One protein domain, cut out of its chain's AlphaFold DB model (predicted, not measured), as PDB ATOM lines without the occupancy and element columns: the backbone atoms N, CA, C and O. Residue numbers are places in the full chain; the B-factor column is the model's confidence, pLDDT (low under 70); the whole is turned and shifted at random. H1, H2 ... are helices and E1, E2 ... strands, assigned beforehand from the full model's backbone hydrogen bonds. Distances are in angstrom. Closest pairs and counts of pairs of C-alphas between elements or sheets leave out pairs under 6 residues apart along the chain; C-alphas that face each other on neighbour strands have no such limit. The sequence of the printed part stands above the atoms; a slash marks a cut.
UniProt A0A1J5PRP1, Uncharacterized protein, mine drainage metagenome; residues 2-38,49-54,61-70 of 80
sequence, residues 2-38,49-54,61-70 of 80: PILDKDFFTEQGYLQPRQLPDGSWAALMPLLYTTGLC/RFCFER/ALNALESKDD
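Overview. This is residues 2 to 38, 49 to 54 and 61 to 70 of the 80 residues of an uncharacterized protein of mine drainage metagenome (UniProt A0A1J5PRP1). A small twisted sheet of four antiparallel strands forms a wall, with the short helix H1 over its edge strand E1 and the still shorter H2 only grazing it. The printed part has 53 residues, with two named helices and four named strands in the order H1 E1 E2 E3 E4 H2 along the chain, and the sheet's order is E1 - E2 - E3 - E4. The class is mixed, helices and strands. The whole is compact, with a radius of gyration of the C-alphas of 11.0 A, and only just flat, spanning 31 by 25 by 14 A.

Along the chain. Start at Pro 2 and find C-alpha 6 at (-42.956, -85.939, 53.366), where H1 begins; it runs over residues 6 to 11, 8.8 A. E1 follows, residues 15 to 19, 12.6 A. E2, residues 25 to 30, is the longest strand, 16.8 A, from C-alpha 25 at (-38.202, -90.149, 59.837). E3 takes residues 35 to 38, 9.6 A, and E4 residues 49 to 52, 9.9 A. H2, residues 61 to 64, measures 5.2 A and ends at C-alpha 64 at (-46.965, -96.765, 67.391).

Arrangement. E1, E2 and E3 form a meander, each strand the antiparallel neighbour of the one before. Look at hairpin E1 and E2 for N 15 and O 28, 2.8 A, and at hairpin E2 and E3 for N 29 and O 36, 2.8 A. Between E3 and E4, N 37 and O 50 are 2.8 A apart. The sheet is only just strongly twisted, its C-alphas up to 4.3 A off the best plane. H1 is on the sheet at a height of 8.1 A, over E1 and along the strands, at 23 degrees to E1 on the local plane; their closest C-alphas are Lys 6 and Pro 17, 5.4 A. H2 only grazes the sheet with residues 61 to 63; the closest C-alphas of H2 and E3 are Leu 62 and Leu 37, 6.8 A. H1 and H2 are apart. In H1 every O i to N i+4 pair is within hydrogen-bond range; H2 is too short for such a pair.

Size, cuts and confidence. The C-alphas farthest apart are Pro 2 and Glu 53, 32.6 A. Residues 39 to 48 and 55 to 60 are not printed, leaving C-alpha gaps of 4.4 A and 11.0 A. The links H1 to E1, E1 to E2 and E2 to E3 are tight. Mean pLDDT of the printed part is 95.3, with residue 2 under 70.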
ATOM      1  N   PRO A   2     -30.935 -81.388  50.045       66.69
ATOM      2  CA  PRO A   2     -32.387 -81.308  49.909       66.69
ATOM      3  C   PRO A   2     -33.046 -81.212  51.292       66.69
ATOM      4  O   PRO A   2     -32.508 -81.713  52.283       66.69
ATOM      5  N   ILE A   3     -34.187 -80.528  51.356       79.38
ATOM      6  CA  ILE A   3     -35.023 -80.498  52.557       79.38
ATOM      7  C   ILE A   3     -35.677 -81.878  52.667       79.38
ATOM      8  O   ILE A   3     -36.296 -82.343  51.716       79.38
ATOM      9  N   LEU A   4     -35.485 -82.551  53.803       85.44
ATOM     10  CA  LEU A   4     -36.123 -83.838  54.069       85.44
ATOM     11  C   LEU A   4     -37.531 -83.585  54.613       85.44
ATOM     12  O   LEU A   4     -37.691 -83.216  55.778       85.44
ATOM     13  N   ASP A   5     -38.533 -83.784  53.768       90.75
ATOM     14  CA  ASP A   5     -39.945 -83.682  54.120       90.75
ATOM     15  C   ASP A   5     -40.750 -84.875  53.578       90.75
ATOM     16  O   ASP A   5     -40.207 -85.836  53.026       90.75
ATOM     17  N   LYS A   6     -42.068 -84.851  53.793       92.56
ATOM     18  CA  LYS A   6     -42.956 -85.939  53.366       92.56
ATOM     19  C   LYS A   6     -42.947 -86.141  51.856       92.56
ATOM     20  O   LYS A   6     -43.022 -87.288  51.411       92.56
ATOM     21  N   ASP A   7     -42.873 -85.058  51.093       94.12
ATOM     22  CA  ASP A   7     -42.983 -85.101  49.640       94.12
ATOM     23  C   ASP A   7     -41.706 -85.708  49.056       94.12
ATOM     24  O   ASP A   7     -41.787 -86.653  48.273       94.12
ATOM     25  N   PHE A   8     -40.539 -85.316  49.578       93.38
ATOM     26  CA  PHE A   8     -39.242 -85.893  49.216       93.38
ATOM     27  C   PHE A   8     -39.195 -87.425  49.354       93.38
ATOM     28  O   PHE A   8     -38.679 -88.124  48.477       93.38
ATOM     29  N   PHE A   9     -39.727 -87.976  50.449       95.00
ATOM     30  CA  PHE A   9     -39.768 -89.431  50.645       95.00
ATOM     31  C   PHE A   9     -40.851 -90.107  49.797       95.00
ATOM     32  O   PHE A   9     -40.648 -91.224  49.320       95.00
ATOM     33  N   THR A  10     -41.979 -89.437  49.571       94.62
ATOM     34  CA  THR A  10     -43.054 -89.968  48.720       94.62
ATOM     35  C   THR A  10     -42.595 -90.096  47.266       94.62
ATOM     36  O   THR A  10     -42.843 -91.123  46.635       94.62
ATOM     37  N   GLU A  11     -41.848 -89.117  46.750       93.94
ATOM     38  CA  GLU A  11     -41.246 -89.152  45.406       93.94
ATOM     39  C   GLU A  11     -40.238 -90.299  45.228       93.94
ATOM     40  O   GLU A  11     -40.088 -90.836  44.131       93.94
ATOM     41  N   GLN A  12     -39.598 -90.742  46.313       91.50
ATOM     42  CA  GLN A  12     -38.716 -91.918  46.330       91.50
ATOM     43  C   GLN A  12     -39.469 -93.254  46.421       91.50
ATOM     44  O   GLN A  12     -38.844 -94.314  46.465       91.50
ATOM     45  N   GLY A  13     -40.803 -93.229  46.449       92.69
ATOM     46  CA  GLY A  13     -41.641 -94.424  46.513       92.69
ATOM     47  C   GLY A  13     -41.897 -94.943  47.929       92.69
ATOM     48  O   GLY A  13     -42.464 -96.029  48.080       92.69
ATOM     49  N   TYR A  14     -41.520 -94.190  48.969       96.31
ATOM     50  CA  TYR A  14     -41.957 -94.504  50.324       96.31
ATOM     51  C   TYR A  14     -43.434 -94.158  50.508       96.31
ATOM     52  O   TYR A  14     -43.952 -93.173  49.989       96.31
ATOM     53  N   LEU A  15     -44.120 -94.973  51.299       96.94
ATOM     54  CA  LEU A  15     -45.519 -94.802  51.646       96.94
ATOM     55  C   LEU A  15     -45.636 -94.312  53.086       96.94
ATOM     56  O   LEU A  15     -44.914 -94.765  53.970       96.94
ATOM     57  N   GLN A  16     -46.589 -93.416  53.327       96.81
ATOM     58  CA  GLN A  16     -46.856 -92.840  54.648       96.81
ATOM     59  C   GLN A  16     -45.603 -92.298  55.379       96.81
ATOM     60  O   GLN A  16     -45.388 -92.662  56.536       96.81
ATOM     61  N   PRO A  17     -44.769 -91.429  54.768       97.19
ATOM     62  CA  PRO A  17     -43.659 -90.824  55.496       97.19
ATOM     63  C   PRO A  17     -44.151 -90.060  56.727       97.19
ATOM     64  O   PRO A  17     -45.046 -89.207  56.653       97.19
ATOM     65  N   ARG A  18     -43.544 -90.353  57.873       97.12
ATOM     66  CA  ARG A  18     -43.890 -89.757  59.158       97.12
ATOM     67  C   ARG A  18     -42.634 -89.322  59.893       97.12
ATOM     68  O   ARG A  18     -41.725 -90.121  60.105       97.12
ATOM     69  N   GLN A  19     -42.628 -88.065  60.322       97.19
ATOM     70  CA  GLN A  19     -41.658 -87.598  61.299       97.19
ATOM     71  C   GLN A  19     -42.097 -88.078  62.684       97.19
ATOM     72  O   GLN A  19     -43.255 -87.894  63.076       97.19
ATOM     73  N   LEU A  20     -41.192 -88.746  63.384       97.12
ATOM     74  CA  LEU A  20     -41.388 -89.259  64.731       97.12
ATOM     75  C   LEU A  20     -41.143 -88.145  65.771       97.12
ATOM     76  O   LEU A  20     -40.508 -87.137  65.449       97.12
ATOM     77  N   PRO A  21     -41.638 -88.301  67.013       97.75
ATOM     78  CA  PRO A  21     -41.378 -87.367  68.113       97.75
ATOM     79  C   PRO A  21     -39.899 -87.020  68.350       97.75
ATOM     80  O   PRO A  21     -39.598 -85.875  68.678       97.75
ATOM     81  N   ASP A  22     -38.975 -87.963  68.140       96.44
ATOM     82  CA  ASP A  22     -37.521 -87.733  68.240       96.44
ATOM     83  C   ASP A  22     -36.927 -86.914  67.068       96.44
ATOM     84  O   ASP A  22     -35.722 -86.657  67.023       96.44
ATOM     85  N   GLY A  23     -37.759 -86.509  66.103       95.12
ATOM     86  CA  GLY A  23     -37.379 -85.758  64.909       95.12
ATOM     87  C   GLY A  23     -36.869 -86.620  63.752       95.12
ATOM     88  O   GLY A  23     -36.663 -86.090  62.654       95.12
ATOM     89  N   SER A  24     -36.687 -87.926  63.961       96.44
ATOM     90  CA  SER A  24     -36.313 -88.868  62.907       96.44
ATOM     91  C   SER A  24     -37.485 -89.159  61.965       96.44
ATOM     92  O   SER A  24     -38.639 -88.838  62.247       96.44
ATOM     93  N   TRP A  25     -37.191 -89.768  60.818       97.44
ATOM     94  CA  TRP A  25     -38.202 -90.149  59.837       97.44
ATOM     95  C   TRP A  25     -38.375 -91.663  59.771       97.44
ATOM     96  O   TRP A  25     -37.394 -92.411  59.757       97.44
ATOM     97  N   ALA A  26     -39.628 -92.094  59.671       98.12
ATOM     98  CA  ALA A  26     -40.024 -93.466  59.396       98.12
ATOM     99  C   ALA A  26     -41.032 -93.503  58.241       98.12
ATOM    100  O   ALA A  26     -41.790 -92.554  58.033       98.12
ATOM    101  N   ALA A  27     -41.042 -94.589  57.475       98.12
ATOM    102  CA  ALA A  27     -41.980 -94.769  56.372       98.12
ATOM    103  C   ALA A  27     -42.160 -96.249  56.037       98.12
ATOM    104  O   ALA A  27     -41.376 -97.105  56.453       98.12
ATOM    105  N   LEU A  28     -43.183 -96.552  55.247       98.25
ATOM    106  CA  LEU A  28     -43.409 -97.877  54.693       98.25
ATOM    107  C   LEU A  28     -42.800 -97.996  53.296       98.25
ATOM    108  O   LEU A  28     -42.735 -97.033  52.541       98.25
ATOM    109  N   MET A  29     -42.396 -99.203  52.928       96.94
ATOM    110  CA  MET A  29     -41.896 -99.539  51.602       96.94
ATOM    111  C   MET A  29     -42.537-100.855  51.146       96.94
ATOM    112  O   MET A  29     -42.336-101.887  51.802       96.94
ATOM    113  N   PRO A  30     -43.312-100.863  50.049       95.81
ATOM    114  CA  PRO A  30     -43.837-102.099  49.492       95.81
ATOM    115  C   PRO A  30     -42.682-102.942  48.937       95.81
ATOM    116  O   PRO A  30     -41.823-102.455  48.206       95.81
ATOM    117  N   LEU A  31     -42.657-104.222  49.294       94.56
ATOM    118  CA  LEU A  31     -41.775-105.229  48.708       94.56
ATOM    119  C   LEU A  31     -42.633-106.232  47.931       94.56
ATOM    120  O   LEU A  31     -43.856-106.224  48.042       94.56
ATOM    121  N   LEU A  32     -41.991-107.134  47.185       95.00
ATOM    122  CA  LEU A  32     -42.692-108.088  46.318       95.00
ATOM    123  C   LEU A  32     -43.762-108.927  47.054       95.00
ATOM    124  O   LEU A  32     -44.799-109.219  46.471       95.00
ATOM    125  N   TYR A  33     -43.526-109.276  48.327       94.94
ATOM    126  CA  TYR A  33     -44.436-110.113  49.132       94.94
ATOM    127  C   TYR A  33     -44.739-109.573  50.535       94.94
ATOM    128  O   TYR A  33     -45.526-110.164  51.266       94.94
ATOM    129  N   THR A  34     -44.086-108.493  50.955       97.44
ATOM    130  CA  THR A  34     -44.134-107.998  52.341       97.44
ATOM    131  C   THR A  34     -44.171-106.479  52.350       97.44
ATOM    132  O   THR A  34     -43.851-105.840  51.351       97.44
ATOM    133  N   THR A  35     -44.473-105.870  53.488       98.19
ATOM    134  CA  THR A  35     -44.330-104.422  53.681       98.19
ATOM    135  C   THR A  35     -43.179-104.147  54.638       98.19
ATOM    136  O   THR A  35     -43.168-104.639  55.763       98.19
ATOM    137  N   GLY A  36     -42.180-103.392  54.186       97.88
ATOM    138  CA  GLY A  36     -41.087-102.917  55.025       97.88
ATOM    139  C   GLY A  36     -41.483-101.651  55.777       97.88
ATOM    140  O   GLY A  36     -42.059-100.753  55.183       97.88
ATOM    141  N   LEU A  37     -41.150-101.570  57.055       98.44
ATOM    142  CA  LEU A  37     -41.158-100.366  57.876       98.44
ATOM    143  C   LEU A  37     -39.707 -99.915  58.037       98.44
ATOM    144  O   LEU A  37     -38.927-100.588  58.712       98.44
ATOM    145  N   CYS A  38     -39.340 -98.829  57.366       98.06
ATOM    146  CA  CYS A  38     -38.002 -98.251  57.392       98.06
ATOM    147  C   CYS A  38     -37.912 -97.186  58.490       98.06
ATOM    148  O   CYS A  38     -38.792 -96.329  58.577       98.06
ATOM    149  N   ARG A  49     -34.733-101.670  58.664       97.56
ATOM    150  CA  ARG A  49     -36.036-102.068  58.108       97.56
ATOM    151  C   ARG A  49     -36.610-103.316  58.768       97.56
ATOM    152  O   ARG A  49     -35.955-104.356  58.833       97.56
ATOM    153  N   PHE A  50     -37.883-103.246  59.142       98.31
ATOM    154  CA  PHE A  50     -38.666-104.365  59.669       98.31
ATOM    155  C   PHE A  50     -39.730-104.788  58.656       98.31
ATOM    156  O   PHE A  50     -40.548-103.978  58.239       98.31
ATOM    157  N   CYS A  51     -39.719-106.042  58.217       98.06
ATOM    158  CA  CYS A  51     -40.667-106.561  57.234       98.06
ATOM    159  C   CYS A  51     -41.856-107.227  57.926       98.06
ATOM    160  O   CYS A  51     -41.677-108.093  58.780       98.06
ATOM    161  N   PHE A  52     -43.058-106.868  57.493       98.25
ATOM    162  CA  PHE A  52     -44.328-107.432  57.930       98.25
ATOM    163  C   PHE A  52     -44.982-108.173  56.770       98.25
ATOM    164  O   PHE A  52     -44.951-107.707  55.631       98.25
ATOM    165  N   GLU A  53     -45.605-109.311  57.063       96.94
ATOM    166  CA  GLU A  53     -46.347-110.084  56.062       96.94
ATOM    167  C   GLU A  53     -47.573-109.319  55.551       96.94
ATOM    168  O   GLU A  53     -47.893-109.365  54.367       96.94
ATOM    169  N   ARG A  54     -48.235-108.561  56.434       95.94
ATOM    170  CA  ARG A  54     -49.445-107.812  56.101       95.94
ATOM    171  C   ARG A  54     -49.233-106.294  56.169       95.94
ATOM    172  O   ARG A  54     -48.704-105.807  57.173       95.94
ATOM    173  N   ALA A  61     -47.764-100.668  63.273       97.81
ATOM    174  CA  ALA A  61     -46.418-100.522  63.809       97.81
ATOM    175  C   ALA A  61     -45.869 -99.101  63.598       97.81
ATOM    176  O   ALA A  61     -45.432 -98.487  64.561       97.81
ATOM    177  N   LEU A  62     -45.965 -98.538  62.387       98.12
ATOM    178  CA  LEU A  62     -45.515 -97.172  62.081       98.12
ATOM    179  C   LEU A  62     -46.167 -96.117  62.991       98.12
ATOM    180  O   LEU A  62     -45.500 -95.191  63.462       98.12
ATOM    181  N   ASN A  63     -47.471 -96.249  63.228       97.56
ATOM    182  CA  ASN A  63     -48.229 -95.314  64.058       97.56
ATOM    183  C   ASN A  63     -47.875 -95.403  65.547       97.56
ATOM    184  O   ASN A  63     -48.077 -94.427  66.261       97.56
ATOM    185  N   ALA A  64     -47.347 -96.541  66.000       97.50
ATOM    186  CA  ALA A  64     -46.965 -96.765  67.391       97.50
ATOM    187  C   ALA A  64     -45.536 -96.301  67.728       97.50
ATOM    188  O   ALA A  64     -45.189 -96.270  68.901       97.50
ATOM    189  N   LEU A  65     -44.710 -95.959  66.731       97.56
ATOM    190  CA  LEU A  65     -43.328 -95.524  66.964       97.56
ATOM    191  C   LEU A  65     -43.250 -94.132  67.606       97.56
ATOM    192  O   LEU A  65     -43.952 -93.197  67.213       97.56
ATOM    193  N   GLU A  66     -42.304 -93.960  68.507       97.69
ATOM    194  CA  GLU A  66     -41.909 -92.688  69.105       97.69
ATOM    195  C   GLU A  66     -40.491 -92.277  68.684       97.69
ATOM    196  O   GLU A  66     -40.199 -91.082  68.594       97.69
ATOM    197  N   SER A  67     -39.633 -93.248  68.358       97.62
ATOM    198  CA  SER A  67     -38.258 -93.005  67.928       97.62
ATOM    199  C   SER A  67     -37.792 -93.964  66.832       97.62
ATOM    200  O   SER A  67     -38.367 -95.035  66.622       97.62
ATOM    201  N   LYS A  68     -36.706 -93.616  66.131       95.94
ATOM    202  CA  LYS A  68     -36.063 -94.557  65.194       95.94
ATOM    203  C   LYS A  68     -35.401 -95.746  65.895       95.94
ATOM    204  O   LYS A  68     -35.050 -96.715  65.216       95.94
ATOM    205  N   ASP A  69     -35.154 -95.641  67.199       96.88
ATOM    206  CA  ASP A  69     -34.520 -96.665  68.033       96.88
ATOM    207  C   ASP A  69     -35.526 -97.655  68.621       96.88
ATOM    208  O   ASP A  69     -35.125 -98.697  69.144       96.88
ATOM    209  N   ASP A  70     -36.818 -97.389  68.443       96.00
ATOM    210  CA  ASP A  70     -37.870 -98.323  68.800       96.00
ATOM    211  C   ASP A  70     -37.796 -99.585  67.938       96.00
ATOM    212  O   ASP A  70     -37.559 -99.553  66.725       96.00
TER     213      ASP A  70